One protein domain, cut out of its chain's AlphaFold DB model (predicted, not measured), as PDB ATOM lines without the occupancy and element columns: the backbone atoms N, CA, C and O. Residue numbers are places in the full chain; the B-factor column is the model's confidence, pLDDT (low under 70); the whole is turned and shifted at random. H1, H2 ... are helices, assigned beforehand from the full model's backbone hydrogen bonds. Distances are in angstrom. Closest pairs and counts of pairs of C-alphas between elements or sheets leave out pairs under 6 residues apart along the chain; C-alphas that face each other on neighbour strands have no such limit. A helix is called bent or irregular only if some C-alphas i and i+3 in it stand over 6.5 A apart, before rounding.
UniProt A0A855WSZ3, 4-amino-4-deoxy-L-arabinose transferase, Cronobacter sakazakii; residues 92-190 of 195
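AT A GLANCE: This is residues 92 to 190 of the 195 residues of the protein "4-amino-4-deoxy-L-arabinose transferase" of Cronobacter sakazakii (UniProt A0A855WSZ3). Two long helices, H2 and H4, cross as an X, and H3 folds back along H4 as the other half of a helical hairpin, running from near the end of H2 to the start of H4. The short H1 packs on the end of that hairpin where H3 turns into H4, and the tail of residues 184 to 190 sticks out at the far end of H4. The printed part has 99 residues, with four named helices in the order H1, H2, H3, H4 and no named strand; the class is all helix. It is only just compact, close to loose, with a radius of gyration of the C-alphas of 14.7 A, and its C-alphas span 42 by 33 by 19 A.

IN THESE COORDINATES: H1 is residues 92 to 99, 9.9 A from first to last C-alpha, and begins with C-alpha 92 at (37.729, 12.531, 3.066). H2 is residues 110 to 133, 34.6 A long, from C-alpha 110 at (26.339, 31.770, 7.076). H3 is residues 139 to 157, 26.9 A long. H4 is residues 162 to 186, 34.5 A long, and ends with C-alpha 186 at (32.003, 16.414, 37.090). H4 is irregular: C-alphas 167 and 170 are 7.2 A apart, and it has a kink of 54 degrees near residue 169.

HOW THE PARTS SIT: H2 and H4 touch, the same way at a steep tilt of 61 degrees; their closest C-alphas, of Thr 124 and Leu 176, are 4.7 A apart. H3 and H4 form a helical hairpin at a shallow tilt of 26 degrees, opposite ways, with the closest C-alphas those of Leu 144 and Leu 171, 6.4 A apart. H2 touches H3 with residues 128 to 132 alone, at a steep tilt of 59 degrees; the closest C-alphas, of Ser 128 and Val 145, are 6.2 A apart. H4 touches H1 with residues 162 to 165 alone; the closest C-alphas, of Leu 97 and Asn 162, are 4.4 A apart, and the tilt of 72 degrees is only just about perpendicular. H1 only just touches H3, with 3 pairs of C-alphas within 8 A, the closest being Lys 93 and Asn 156 at 5.9 A. H1 also only just touches H2, with 3 such pairs, the closest being the C-alphas of Phe 98 and Ile 121 at 7.2 A. In H1 and H2 every O i to N i+4 pair is within hydrogen-bond range; in H3 it is 14 of 15 and in H4 15 of 21.

THE WHOLE: The two C-alphas farthest apart are those of Phe 158 and Phe 189, at 46.5 A. The printed part has no cut. The links from H2 to H3 and from H3 to H4 are tight, the link from H1 to H2 is short, and no link is long. Residues 184 to 190, of which 184 to 186 belong to H4, stand free. The mean pLDDT of the printed part is 85.5, and residue 160 and residues 189 to 190 are under 70.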
ATOM      1  N   GLY A  92      38.115  11.374   3.871       87.19
ATOM      2  CA  GLY A  92      37.729  12.531   3.066       87.19
ATOM      3  C   GLY A  92      36.226  12.632   2.840       87.19
ATOM      4  O   GLY A  92      35.656  13.704   3.020       87.19
ATOM      5  N   LYS A  93      35.559  11.507   2.560       87.62
ATOM      6  CA  LYS A  93      34.093  11.454   2.474       87.62
ATOM      7  C   LYS A  93      33.403  11.866   3.781       87.62
ATOM      8  O   LYS A  93      32.483  12.679   3.756       87.62
ATOM      9  N   THR A  94      33.888  11.393   4.930       89.06
ATOM     10  CA  THR A  94      33.367  11.814   6.244       89.06
ATOM     11  C   THR A  94      33.585  13.307   6.481       89.06
ATOM     12  O   THR A  94      32.719  13.968   7.049       89.06
ATOM     13  N   ILE A  95      34.729  13.851   6.052       87.56
ATOM     14  CA  ILE A  95      35.003  15.287   6.156       87.56
ATOM     15  C   ILE A  95      33.987  16.060   5.325       87.56
ATOM     16  O   ILE A  95      33.342  16.944   5.875       87.56
ATOM     17  N   GLU A  96      33.801  15.720   4.048       86.62
ATOM     18  CA  GLU A  96      32.824  16.407   3.196       86.62
ATOM     19  C   GLU A  96      31.417  16.346   3.803       86.62
ATOM     20  O   GLU A  96      30.773  17.382   3.927       86.62
ATOM     21  N   LEU A  97      31.004  15.196   4.350       87.00
ATOM     22  CA  LEU A  97      29.703  15.024   5.009       87.00
ATOM     23  C   LEU A  97      29.392  16.087   6.084       87.00
ATOM     24  O   LEU A  97      28.230  16.466   6.235       87.00
ATOM     25  N   PHE A  98      30.409  16.570   6.810       87.50
ATOM     26  CA  PHE A  98      30.261  17.490   7.950       87.50
ATOM     27  C   PHE A  98      31.017  18.821   7.807       87.50
ATOM     28  O   PHE A  98      31.040  19.637   8.728       87.50
ATOM     29  N   LYS A  99      31.669  19.065   6.668       84.69
ATOM     30  CA  LYS A  99      32.509  20.253   6.445       84.69
ATOM     31  C   LYS A  99      31.700  21.544   6.432       84.69
ATOM     32  O   LYS A  99      32.208  22.591   6.849       84.69
ATOM     33  N   THR A 100      30.471  21.477   5.925       82.00
ATOM     34  CA  THR A 100      29.575  22.630   5.825       82.00
ATOM     35  C   THR A 100      28.172  22.291   6.304       82.00
ATOM     36  O   THR A 100      27.646  21.210   6.041       82.00
ATOM     37  N   ALA A 101      27.556  23.258   6.979       79.56
ATOM     38  CA  ALA A 101      26.158  23.209   7.352       79.56
ATOM     39  C   ALA A 101      25.289  23.281   6.080       79.56
ATOM     40  O   ALA A 101      25.360  24.275   5.349       79.56
ATOM     41  N   PRO A 102      24.467  22.257   5.794       75.19
ATOM     42  CA  PRO A 102      23.651  22.240   4.590       75.19
ATOM     43  C   PRO A 102      22.590  23.345   4.625       75.19
ATOM     44  O   PRO A 102      22.012  23.624   5.673       75.19
ATOM     45  N   ALA A 103      22.309  23.938   3.460       73.62
ATOM     46  CA  ALA A 103      21.286  24.971   3.255       73.62
ATOM     47  C   ALA A 103      21.497  26.284   4.036       73.62
ATOM     48  O   ALA A 103      20.572  27.078   4.164       73.62
ATOM     49  N   VAL A 104      22.709  26.540   4.537       77.56
ATOM     50  CA  VAL A 104      23.026  27.759   5.297       77.56
ATOM     51  C   VAL A 104      23.703  28.830   4.433       77.56
ATOM     52  O   VAL A 104      23.605  30.016   4.739       77.56
ATOM     53  N   ASP A 105      24.334  28.442   3.324       77.31
ATOM     54  CA  ASP A 105      25.137  29.345   2.483       77.31
ATOM     55  C   ASP A 105      24.319  30.469   1.821       77.31
ATOM     56  O   ASP A 105      24.873  31.487   1.417       77.31
ATOM     57  N   GLN A 106      22.992  30.322   1.764       80.06
ATOM     58  CA  GLN A 106      22.069  31.329   1.235       80.06
ATOM     59  C   GLN A 106      21.825  32.504   2.199       80.06
ATOM     60  O   GLN A 106      21.259  33.518   1.797       80.06
ATOM     61  N   TYR A 107      22.232  32.392   3.467       82.38
ATOM     62  CA  TYR A 107      21.954  33.396   4.496       82.38
ATOM     63  C   TYR A 107      23.167  34.291   4.780       82.38
ATOM     64  O   TYR A 107      24.309  33.840   4.813       82.38
ATOM     65  N   HIS A 108      22.943  35.567   5.106       85.00
ATOM     66  CA  HIS A 108      24.030  36.496   5.462       85.00
ATOM     67  C   HIS A 108      24.832  36.062   6.700       85.00
ATOM     68  O   HIS A 108      26.036  36.297   6.775       85.00
ATOM     69  N   ILE A 109      24.192  35.360   7.638       86.62
ATOM     70  CA  ILE A 109      24.817  34.833   8.860       86.62
ATOM     71  C   ILE A 109      25.571  33.509   8.645       86.62
ATOM     72  O   ILE A 109      25.980  32.871   9.619       86.62
ATOM     73  N   HIS A 110      25.771  33.081   7.391       86.44
ATOM     74  CA  HIS A 110      26.339  31.770   7.076       86.44
ATOM     75  C   HIS A 110      27.678  31.520   7.770       86.44
ATOM     76  O   HIS A 110      27.853  30.459   8.351       86.44
ATOM     77  N   LYS A 111      28.602  32.490   7.812       87.31
ATOM     78  CA  LYS A 111      29.917  32.303   8.459       87.31
ATOM     79  C   LYS A 111      29.801  31.946   9.940       87.31
ATOM     80  O   LYS A 111      30.481  31.033  10.405       87.31
ATOM     81  N   PHE A 112      28.928  32.643  10.665       88.38
ATOM     82  CA  PHE A 112      28.679  32.374  12.079       88.38
ATOM     83  C   PHE A 112      28.061  30.986  12.264       88.38
ATOM     84  O   PHE A 112      28.545  30.187  13.059       88.38
ATOM     85  N   MET A 113      27.050  30.660  11.462       87.81
ATOM     86  CA  MET A 113      26.373  29.371  11.541       87.81
ATOM     87  C   MET A 113      27.298  28.199  11.149       87.81
ATOM     88  O   MET A 113      27.266  27.150  11.789       87.81
ATOM     89  N   GLN A 114      28.193  28.389  10.173       88.12
ATOM     90  CA  GLN A 114      29.239  27.427   9.807       88.12
ATOM     91  C   GLN A 114      30.236  27.213  10.957       88.12
ATOM     92  O   GLN A 114      30.641  26.083  11.231       88.12
ATOM     93  N   MET A 115      30.612  28.278  11.671       89.44
ATOM     94  CA  MET A 115      31.452  28.174  12.867       89.44
ATOM     95  C   MET A 115      30.743  27.383  13.976       89.44
ATOM     96  O   MET A 115      31.323  26.435  14.505       89.44
ATOM     97  N   CYS A 116      29.485  27.711  14.287       90.44
ATOM     98  CA  CYS A 116      28.680  26.970  15.262       90.44
ATOM     99  C   CYS A 116      28.551  25.491  14.886       90.44
ATOM    100  O   CYS A 116      28.712  24.624  15.743       90.44
ATOM    101  N   HIS A 117      28.325  25.195  13.604       90.38
ATOM    102  CA  HIS A 117      28.260  23.828  13.102       90.38
ATOM    103  C   HIS A 117      29.576  23.076  13.323       90.38
ATOM    104  O   HIS A 117      29.566  21.972  13.854       90.38
ATOM    105  N   ARG A 118      30.729  23.680  13.014       89.94
ATOM    106  CA  ARG A 118      32.037  23.047  13.261       89.94
ATOM    107  C   ARG A 118      32.256  22.738  14.740       89.94
ATOM    108  O   ARG A 118      32.667  21.630  15.071       89.94
ATOM    109  N   VAL A 119      31.935  23.683  15.627       91.75
ATOM    110  CA  VAL A 119      32.018  23.477  17.084       91.75
ATOM    111  C   VAL A 119      31.097  22.338  17.525       91.75
ATOM    112  O   VAL A 119      31.512  21.478  18.298       91.75
ATOM    113  N   PHE A 120      29.877  22.288  16.991       92.62
ATOM    114  CA  PHE A 120      28.912  21.223  17.249       92.62
ATOM    115  C   PHE A 120      29.437  19.839  16.834       92.62
ATOM    116  O   PHE A 120      29.394  18.898  17.631       92.62
ATOM    117  N   ILE A 121      29.978  19.710  15.620       90.94
ATOM    118  CA  ILE A 121      30.529  18.447  15.110       90.94
ATOM    119  C   ILE A 121      31.732  18.001  15.947       90.94
ATOM    120  O   ILE A 121      31.776  16.852  16.387       90.94
ATOM    121  N   ILE A 122      32.668  18.911  16.235       90.81
ATOM    122  CA  ILE A 122      33.852  18.620  17.059       90.81
ATOM    123  C   ILE A 122      33.436  18.191  18.470       90.81
ATOM    124  O   ILE A 122      33.919  17.177  18.973       90.81
ATOM    125  N   GLY A 123      32.505  18.914  19.100       91.44
ATOM    126  CA  GLY A 123      31.996  18.575  20.428       91.44
ATOM    127  C   GLY A 123      31.301  17.213  20.456       91.44
ATOM    128  O   GLY A 123      31.478  16.441  21.404       91.44
ATOM    129  N   THR A 124      30.545  16.885  19.407       91.56
ATOM    130  CA  THR A 124      29.892  15.576  19.274       91.56
ATOM    131  C   THR A 124      30.926  14.464  19.120       91.56
ATOM    132  O   THR A 124      30.825  13.434  19.790       91.56
ATOM    133  N   PHE A 125      31.940  14.663  18.277       89.81
ATOM    134  CA  PHE A 125      33.013  13.691  18.085       89.81
ATOM    135  C   PHE A 125      33.781  13.442  19.388       89.81
ATOM    136  O   PHE A 125      33.961  12.292  19.784       89.81
ATOM    137  N   LEU A 126      34.143  14.509  20.109       91.31
ATOM    138  CA  LEU A 126      34.827  14.414  21.397       91.31
ATOM    139  C   LEU A 126      33.979  13.673  22.439       91.31
ATOM    140  O   LEU A 126      34.467  12.751  23.087       91.31
ATOM    141  N   SER A 127      32.693  14.018  22.548       89.25
ATOM    142  CA  SER A 127      31.753  13.333  23.445       89.25
ATOM    143  C   SER A 127      31.654  11.844  23.104       89.25
ATOM    144  O   SER A 127      31.767  10.993  23.986       89.25
ATOM    145  N   SER A 128      31.518  11.515  21.815       88.81
ATOM    146  CA  SER A 128      31.456  10.131  21.332       88.81
ATOM    147  C   SER A 128      32.724   9.354  21.686       88.81
ATOM    148  O   SER A 128      32.641   8.234  22.189       88.81
ATOM    149  N   PHE A 129      33.895   9.964  21.482       88.69
ATOM    150  CA  PHE A 129      35.191   9.370  21.797       88.69
ATOM    151  C   PHE A 129      35.354   9.110  23.303       88.69
ATOM    152  O   PHE A 129      35.697   7.998  23.704       88.69
ATOM    153  N   CYS A 130      35.025  10.085  24.157       86.56
ATOM    154  CA  CYS A 130      35.085   9.933  25.613       86.56
ATOM    155  C   CYS A 130      34.184   8.801  26.133       86.56
ATOM    156  O   CYS A 130      34.572   8.069  27.052       86.56
ATOM    157  N   PHE A 131      32.988   8.637  25.558       85.00
ATOM    158  CA  PHE A 131      32.079   7.558  25.945       85.00
ATOM    159  C   PHE A 131      32.492   6.202  25.388       85.00
ATOM    160  O   PHE A 131      32.323   5.207  26.088       85.00
ATOM    161  N   MET A 132      33.113   6.158  24.209       84.06
ATOM    162  CA  MET A 132      33.692   4.931  23.666       84.06
ATOM    163  C   MET A 132      34.767   4.358  24.601       84.06
ATOM    164  O   MET A 132      34.764   3.160  24.884       84.06
ATOM    165  N   LEU A 133      35.612   5.209  25.190       82.81
ATOM    166  CA  LEU A 133      36.610   4.784  26.183       82.81
ATOM    167  C   LEU A 133      35.985   4.235  27.484       82.81
ATOM    168  O   LEU A 133      36.614   3.456  28.192       82.81
ATOM    169  N   ASN A 134      34.734   4.596  27.789       81.44
ATOM    170  CA  ASN A 134      33.993   4.172  28.986       81.44
ATOM    171  C   ASN A 134      32.712   3.385  28.645       81.44
ATOM    172  O   ASN A 134      31.711   3.447  29.371       81.44
ATOM    173  N   SER A 135      32.743   2.632  27.540       72.69
ATOM    174  CA  SER A 135      31.563   2.043  26.884       72.69
ATOM    175  C   SER A 135      30.633   1.258  27.820       72.69
ATOM    176  O   SER A 135      29.409   1.341  27.702       72.69
ATOM    177  N   PHE A 136      31.184   0.526  28.793       72.88
ATOM    178  CA  PHE A 136      30.405  -0.332  29.693       72.88
ATOM    179  C   PHE A 136      29.462   0.431  30.634       72.88
ATOM    180  O   PHE A 136      28.437  -0.119  31.039       72.88
ATOM    181  N   LYS A 137      29.765   1.697  30.956       78.19
ATOM    182  CA  LYS A 137      28.962   2.519  31.879       78.19
ATOM    183  C   LYS A 137      27.810   3.250  31.189       78.19
ATOM    184  O   LYS A 137      26.832   3.606  31.839       78.19
ATOM    185  N   HIS A 138      27.886   3.438  29.870       82.44
ATOM    186  CA  HIS A 138      26.958   4.286  29.117       82.44
ATOM    187  C   HIS A 138      26.330   3.559  27.920       82.44
ATOM    188  O   HIS A 138      26.223   4.115  26.828       82.44
ATOM    189  N   LYS A 139      25.854   2.322  28.132       85.31
ATOM    190  CA  LYS A 139      25.288   1.447  27.081       85.31
ATOM    191  C   LYS A 139      24.251   2.141  26.182       85.31
ATOM    192  O   LYS A 139      24.265   1.948  24.973       85.31
ATOM    193  N   ARG A 140      23.371   2.978  26.753       86.06
ATOM    194  CA  ARG A 140      22.340   3.714  25.993       86.06
ATOM    195  C   ARG A 140      22.932   4.727  25.013       86.06
ATOM    196  O   ARG A 140      22.491   4.791  23.874       86.06
ATOM    197  N   VAL A 141      23.949   5.473  25.437       86.31
ATOM    198  CA  VAL A 141      24.636   6.455  24.585       86.31
ATOM    199  C   VAL A 141      25.503   5.748  23.551       86.31
ATOM    200  O   VAL A 141      25.530   6.160  22.397       86.31
ATOM    201  N   MET A 142      26.113   4.619  23.915       88.38
ATOM    202  CA  MET A 142      26.854   3.786  22.968       88.38
ATOM    203  C   MET A 142      25.984   3.254  21.827       88.38
ATOM    204  O   MET A 142      26.474   3.170  20.708       88.38
ATOM    205  N   MET A 143      24.697   2.966  22.054       89.06
ATOM    206  CA  MET A 143      23.778   2.625  20.956       89.06
ATOM    207  C   MET A 143      23.574   3.797  19.984       89.06
ATOM    208  O   MET A 143      23.507   3.575  18.776       89.06
ATOM    209  N   LEU A 144      23.520   5.040  20.479       90.44
ATOM    210  CA  LEU A 144      23.415   6.238  19.633       90.44
ATOM    211  C   LEU A 144      24.706   6.469  18.838       90.44
ATOM    212  O   LEU A 144      24.651   6.725  17.635       90.44
ATOM    213  N   VAL A 145      25.864   6.325  19.494       90.81
ATOM    214  CA  VAL A 145      27.183   6.420  18.848       90.81
ATOM    215  C   VAL A 145      27.324   5.339  17.776       90.81
ATOM    216  O   VAL A 145      27.640   5.660  16.636       90.81
ATOM    217  N   ALA A 146      27.007   4.082  18.093       90.62
ATOM    218  CA  ALA A 146      27.057   2.975  17.141       90.62
ATOM    219  C   ALA A 146      26.122   3.204  15.945       90.62
ATOM    220  O   ALA A 146      26.545   3.040  14.805       90.62
ATOM    221  N   SER A 147      24.888   3.658  16.183       90.81
ATOM    222  CA  SER A 147      23.940   3.995  15.110       90.81
ATOM    223  C   SER A 147      24.481   5.103  14.202       90.81
ATOM    224  O   SER A 147      24.345   5.025  12.982       90.81
ATOM    225  N   SER A 148      25.149   6.103  14.785       90.75
ATOM    226  CA  SER A 148      25.772   7.201  14.039       90.75
ATOM    227  C   SER A 148      26.966   6.731  13.213       90.75
ATOM    228  O   SER A 148      27.086   7.092  12.047       90.75
ATOM    229  N   VAL A 149      27.817   5.873  13.779       90.25
ATOM    230  CA  VAL A 149      28.958   5.276  13.070       90.25
ATOM    231  C   VAL A 149      28.483   4.399  11.914       90.25
ATOM    232  O   VAL A 149      28.984   4.546  10.804       90.25
ATOM    233  N   ILE A 150      27.485   3.539  12.141       90.88
ATOM    234  CA  ILE A 150      26.883   2.708  11.092       90.88
ATOM    235  C   ILE A 150      26.359   3.601   9.963       90.88
ATOM    236  O   ILE A 150      26.698   3.379   8.804       90.88
ATOM    237  N   TYR A 151      25.603   4.651  10.292       90.38
ATOM    238  CA  TYR A 151      25.096   5.593   9.295       90.38
ATOM    239  C   TYR A 151      26.215   6.257   8.481       90.38
ATOM    240  O   TYR A 151      26.111   6.334   7.256       90.38
ATOM    241  N   ILE A 152      27.291   6.711   9.132       89.25
ATOM    242  CA  ILE A 152      28.438   7.337   8.456       89.25
ATOM    243  C   ILE A 152      29.137   6.334   7.530       89.25
ATOM    244  O   ILE A 152      29.433   6.677   6.388       89.25
ATOM    245  N   ILE A 153      29.343   5.088   7.974       88.44
ATOM    246  CA  ILE A 153      29.937   4.029   7.145       88.44
ATOM    247  C   ILE A 153      29.091   3.801   5.890       88.44
ATOM    248  O   ILE A 153      29.619   3.853   4.782       88.44
ATOM    249  N   PHE A 154      27.777   3.614   6.044       86.12
ATOM    250  CA  PHE A 154      26.883   3.437   4.900       86.12
ATOM    251  C   PHE A 154      26.858   4.669   3.990       86.12
ATOM    252  O   PHE A 154      26.897   4.526   2.772       86.12
ATOM    253  N   SER A 155      26.867   5.876   4.553       84.69
ATOM    254  CA  SER A 155      26.911   7.119   3.771       84.69
ATOM    255  C   SER A 155      28.206   7.244   2.959       84.69
ATOM    256  O   SER A 155      28.172   7.693   1.815       84.69
ATOM    257  N   ASN A 156      29.333   6.774   3.502       84.31
ATOM    258  CA  ASN A 156      30.625   6.755   2.814       84.31
ATOM    259  C   ASN A 156      30.716   5.698   1.701       84.31
ATOM    260  O   ASN A 156      31.485   5.888   0.752       84.31
ATOM    261  N   LEU A 157      29.943   4.605   1.781       79.06
ATOM    262  CA  LEU A 157      29.824   3.636   0.680       79.06
ATOM    263  C   LEU A 157      29.152   4.262  -0.548       79.06
ATOM    264  O   LEU A 157      29.507   3.933  -1.678       79.06
ATOM    265  N   PHE A 158      28.225   5.192  -0.326       74.12
ATOM    266  CA  PHE A 158      27.562   5.952  -1.380       74.12
ATOM    267  C   PHE A 158      28.260   7.307  -1.610       74.12
ATOM    268  O   PHE A 158      29.493   7.433  -1.566       74.12
ATOM    269  N   LEU A 159      27.452   8.325  -1.907       73.25
ATOM    270  CA  LEU A 159      27.880   9.690  -2.130       73.25
ATOM    271  C   LEU A 159      27.879  10.468  -0.813       73.25
ATOM    272  O   LEU A 159      26.816  10.737  -0.254       73.25
ATOM    273  N   ALA A 160      29.052  10.891  -0.351       69.62
ATOM    274  CA  ALA A 160      29.166  11.732   0.833       69.62
ATOM    275  C   ALA A 160      28.987  13.210   0.463       69.62
ATOM    276  O   ALA A 160      29.949  13.954   0.293       69.62
ATOM    277  N   ILE A 161      27.727  13.614   0.297       76.44
ATOM    278  CA  ILE A 161      27.330  15.023   0.193       76.44
ATOM    279  C   ILE A 161      26.783  15.518   1.527       76.44
ATOM    280  O   ILE A 161      26.107  14.791   2.252       76.44
ATOM    281  N   ASN A 162      26.990  16.803   1.792       76.81
ATOM    282  CA  ASN A 162      26.672  17.496   3.049       76.81
ATOM    283  C   ASN A 162      25.189  17.345   3.442       76.81
ATOM    284  O   ASN A 162      24.821  17.382   4.613       76.81
ATOM    285  N   ARG A 163      24.315  17.103   2.453       77.81
ATOM    286  CA  ARG A 163      22.891  16.810   2.655       77.81
ATOM    287  C   ARG A 163      22.656  15.565   3.514       77.81
ATOM    288  O   ARG A 163      21.725  15.567   4.309       77.81
ATOM    289  N   TYR A 164      23.466  14.519   3.374       81.50
ATOM    290  CA  TYR A 164      23.309  13.303   4.178       81.50
ATOM    291  C   TYR A 164      23.779  13.505   5.624       81.50
ATOM    292  O   TYR A 164      23.202  12.925   6.541       81.50
ATOM    293  N   GLY A 165      24.717  14.428   5.862       81.56
ATOM    294  CA  GLY A 165      25.104  14.847   7.213       81.56
ATOM    295  C   GLY A 165      23.930  15.427   8.009       81.56
ATOM    296  O   GLY A 165      23.874  15.289   9.227       81.56
ATOM    297  N   PHE A 166      22.920  15.987   7.332       83.12
ATOM    298  CA  PHE A 166      21.728  16.521   7.989       83.12
ATOM    299  C   PHE A 166      20.910  15.458   8.735       83.12
ATOM    300  O   PHE A 166      20.410  15.724   9.827       83.12
ATOM    301  N   PHE A 167      20.769  14.255   8.174       84.06
ATOM    302  CA  PHE A 167      19.879  13.234   8.735       84.06
ATOM    303  C   PHE A 167      20.384  12.654  10.055       84.06
ATOM    304  O   PHE A 167      19.581  12.186  10.862       84.06
ATOM    305  N   ILE A 168      21.696  12.713  10.297       88.81
ATOM    306  CA  ILE A 168      22.302  12.213  11.530       88.81
ATOM    307  C   ILE A 168      22.372  13.271  12.643       88.81
ATOM    308  O   ILE A 168      22.529  12.922  13.815       88.81
ATOM    309  N   ASN A 169      22.152  14.551  12.320       88.25
ATOM    310  CA  ASN A 169      22.219  15.655  13.282       88.25
ATOM    311  C   ASN A 169      21.382  15.445  14.558       88.25
ATOM    312  O   ASN A 169      21.909  15.727  15.633       88.25
ATOM    313  N   PRO A 170      20.137  14.921  14.526       89.94
ATOM    314  CA  PRO A 170      19.372  14.698  15.756       89.94
ATOM    315  C   PRO A 170      20.061  13.735  16.733       89.94
ATOM    316  O   PRO A 170      20.065  13.978  17.940       89.94
ATOM    317  N   LEU A 171      20.687  12.666  16.225       90.94
ATOM    318  CA  LEU A 171      21.451  11.732  17.055       90.94
ATOM    319  C   LEU A 171      22.709  12.401  17.614       90.94
ATOM    320  O   LEU A 171      23.010  12.249  18.798       90.94
ATOM    321  N   MET A 172      23.391  13.204  16.797       91.31
ATOM    322  CA  MET A 172      24.553  13.979  17.232       91.31
ATOM    323  C   MET A 172      24.194  14.983  18.340       91.31
ATOM    324  O   MET A 172      24.904  15.068  19.341       91.31
ATOM    325  N   CYS A 173      23.046  15.660  18.240       92.56
ATOM    326  CA  CYS A 173      22.545  16.556  19.283       92.56
ATOM    327  C   CYS A 173      22.362  15.844  20.626       92.56
ATOM    328  O   CYS A 173      22.772  16.374  21.655       92.56
ATOM    329  N   LEU A 174      21.785  14.638  20.629       93.00
ATOM    330  CA  LEU A 174      21.599  13.855  21.856       93.00
ATOM    331  C   LEU A 174      22.936  13.438  22.476       93.00
ATOM    332  O   LEU A 174      23.105  13.521  23.692       93.00
ATOM    333  N   ILE A 175      23.889  13.014  21.642       93.50
ATOM    334  CA  ILE A 175      25.230  12.624  22.089       93.50
ATOM    335  C   ILE A 175      25.954  13.820  22.716       93.50
ATOM    336  O   ILE A 175      26.486  13.702  23.821       93.50
ATOM    337  N   LEU A 176      25.940  14.975  22.044       94.50
ATOM    338  CA  LEU A 176      26.561  16.198  22.546       94.50
ATOM    339  C   LEU A 176      25.896  16.686  23.836       94.50
ATOM    340  O   LEU A 176      26.593  16.986  24.801       94.50
ATOM    341  N   ALA A 177      24.563  16.739  23.880       93.31
ATOM    342  CA  ALA A 177      23.825  17.187  25.059       93.31
ATOM    343  C   ALA A 177      24.162  16.330  26.286       93.31
ATOM    344  O   ALA A 177      24.463  16.860  27.355       93.31
ATOM    345  N   TYR A 178      24.188  15.006  26.122       90.81
ATOM    346  CA  TYR A 178      24.590  14.101  27.193       90.81
ATOM    347  C   TYR A 178      26.060  14.305  27.604       90.81
ATOM    348  O   TYR A 178      26.366  14.321  28.796       90.81
ATOM    349  N   GLY A 179      26.960  14.512  26.636       89.69
ATOM    350  CA  GLY A 179      28.368  14.848  26.875       89.69
ATOM    351  C   GLY A 179      28.548  16.099  27.731       89.69
ATOM    352  O   GLY A 179      29.275  16.068  28.726       89.69
ATOM    353  N   LEU A 180      27.829  17.171  27.396       91.38
ATOM    354  CA  LEU A 180      27.850  18.431  28.138       91.38
ATOM    355  C   LEU A 180      27.316  18.260  29.563       91.38
ATOM    356  O   LEU A 180      27.970  18.689  30.510       91.38
ATOM    357  N   VAL A 181      26.173  17.587  29.739       90.44
ATOM    358  CA  VAL A 181      25.601  17.330  31.073       90.44
ATOM    359  C   VAL A 181      26.569  16.519  31.935       90.44
ATOM    360  O   VAL A 181      26.805  16.869  33.091       90.44
ATOM    361  N   TYR A 182      27.177  15.474  31.372       87.94
ATOM    362  CA  TYR A 182      28.146  14.648  32.089       87.94
ATOM    363  C   TYR A 182      29.398  15.438  32.501       87.94
ATOM    364  O   TYR A 182      29.874  15.298  33.629       87.94
ATOM    365  N   ALA A 183      29.918  16.292  31.613       87.50
ATOM    366  CA  ALA A 183      31.059  17.153  31.914       87.50
ATOM    367  C   ALA A 183      30.734  18.149  33.040       87.50
ATOM    368  O   ALA A 183      31.501  18.268  33.995       87.50
ATOM    369  N   VAL A 184      29.569  18.800  32.973       88.19
ATOM    370  CA  VAL A 184      29.110  19.764  33.985       88.19
ATOM    371  C   VAL A 184      28.953  19.109  35.359       88.19
ATOM    372  O   VAL A 184      29.424  19.656  36.350       88.19
ATOM    373  N   GLN A 185      28.384  17.902  35.430       85.56
ATOM    374  CA  GLN A 185      28.233  17.154  36.688       85.56
ATOM    375  C   GLN A 185      29.568  16.766  37.345       85.56
ATOM    376  O   GLN A 185      29.624  16.493  38.544       85.56
ATOM    377  N   LYS A 186      30.660  16.711  36.575       82.50
ATOM    378  CA  LYS A 186      32.003  16.414  37.090       82.50
ATOM    379  C   LYS A 186      32.756  17.657  37.558       82.50
ATOM    380  O   LYS A 186      33.764  17.499  38.249       82.50
ATOM    381  N   LEU A 187      32.287  18.861  37.221       84.19
ATOM    382  CA  LEU A 187      32.901  20.098  37.687       84.19
ATOM    383  C   LEU A 187      32.694  20.266  39.204       84.19
ATOM    384  O   LEU A 187      31.603  20.000  39.716       84.19
ATOM    385  N   PRO A 188      33.721  20.731  39.939       72.56
ATOM    386  CA  PRO A 188      33.696  20.808  41.401       72.56
ATOM    387  C   PRO A 188      32.577  21.709  41.939       72.56
ATOM    388  O   PRO A 188      32.040  21.430  43.003       72.56
ATOM    389  N   PHE A 189      32.169  22.723  41.170       69.50
ATOM    390  CA  PHE A 189      31.099  23.658  41.522       69.50
ATOM    391  C   PHE A 189      29.713  23.001  41.673       69.50
ATOM    392  O   PHE A 189      28.900  23.464  42.463       69.50
ATOM    393  N   PHE A 190      29.440  21.908  40.948       60.53
ATOM    394  CA  PHE A 190      28.147  21.207  40.997       60.53
ATOM    395  C   PHE A 190      28.160  19.957  41.885       60.53
ATOM    396  O   PHE A 190      27.105  19.393  42.165       60.53
TER     397      PHE A 190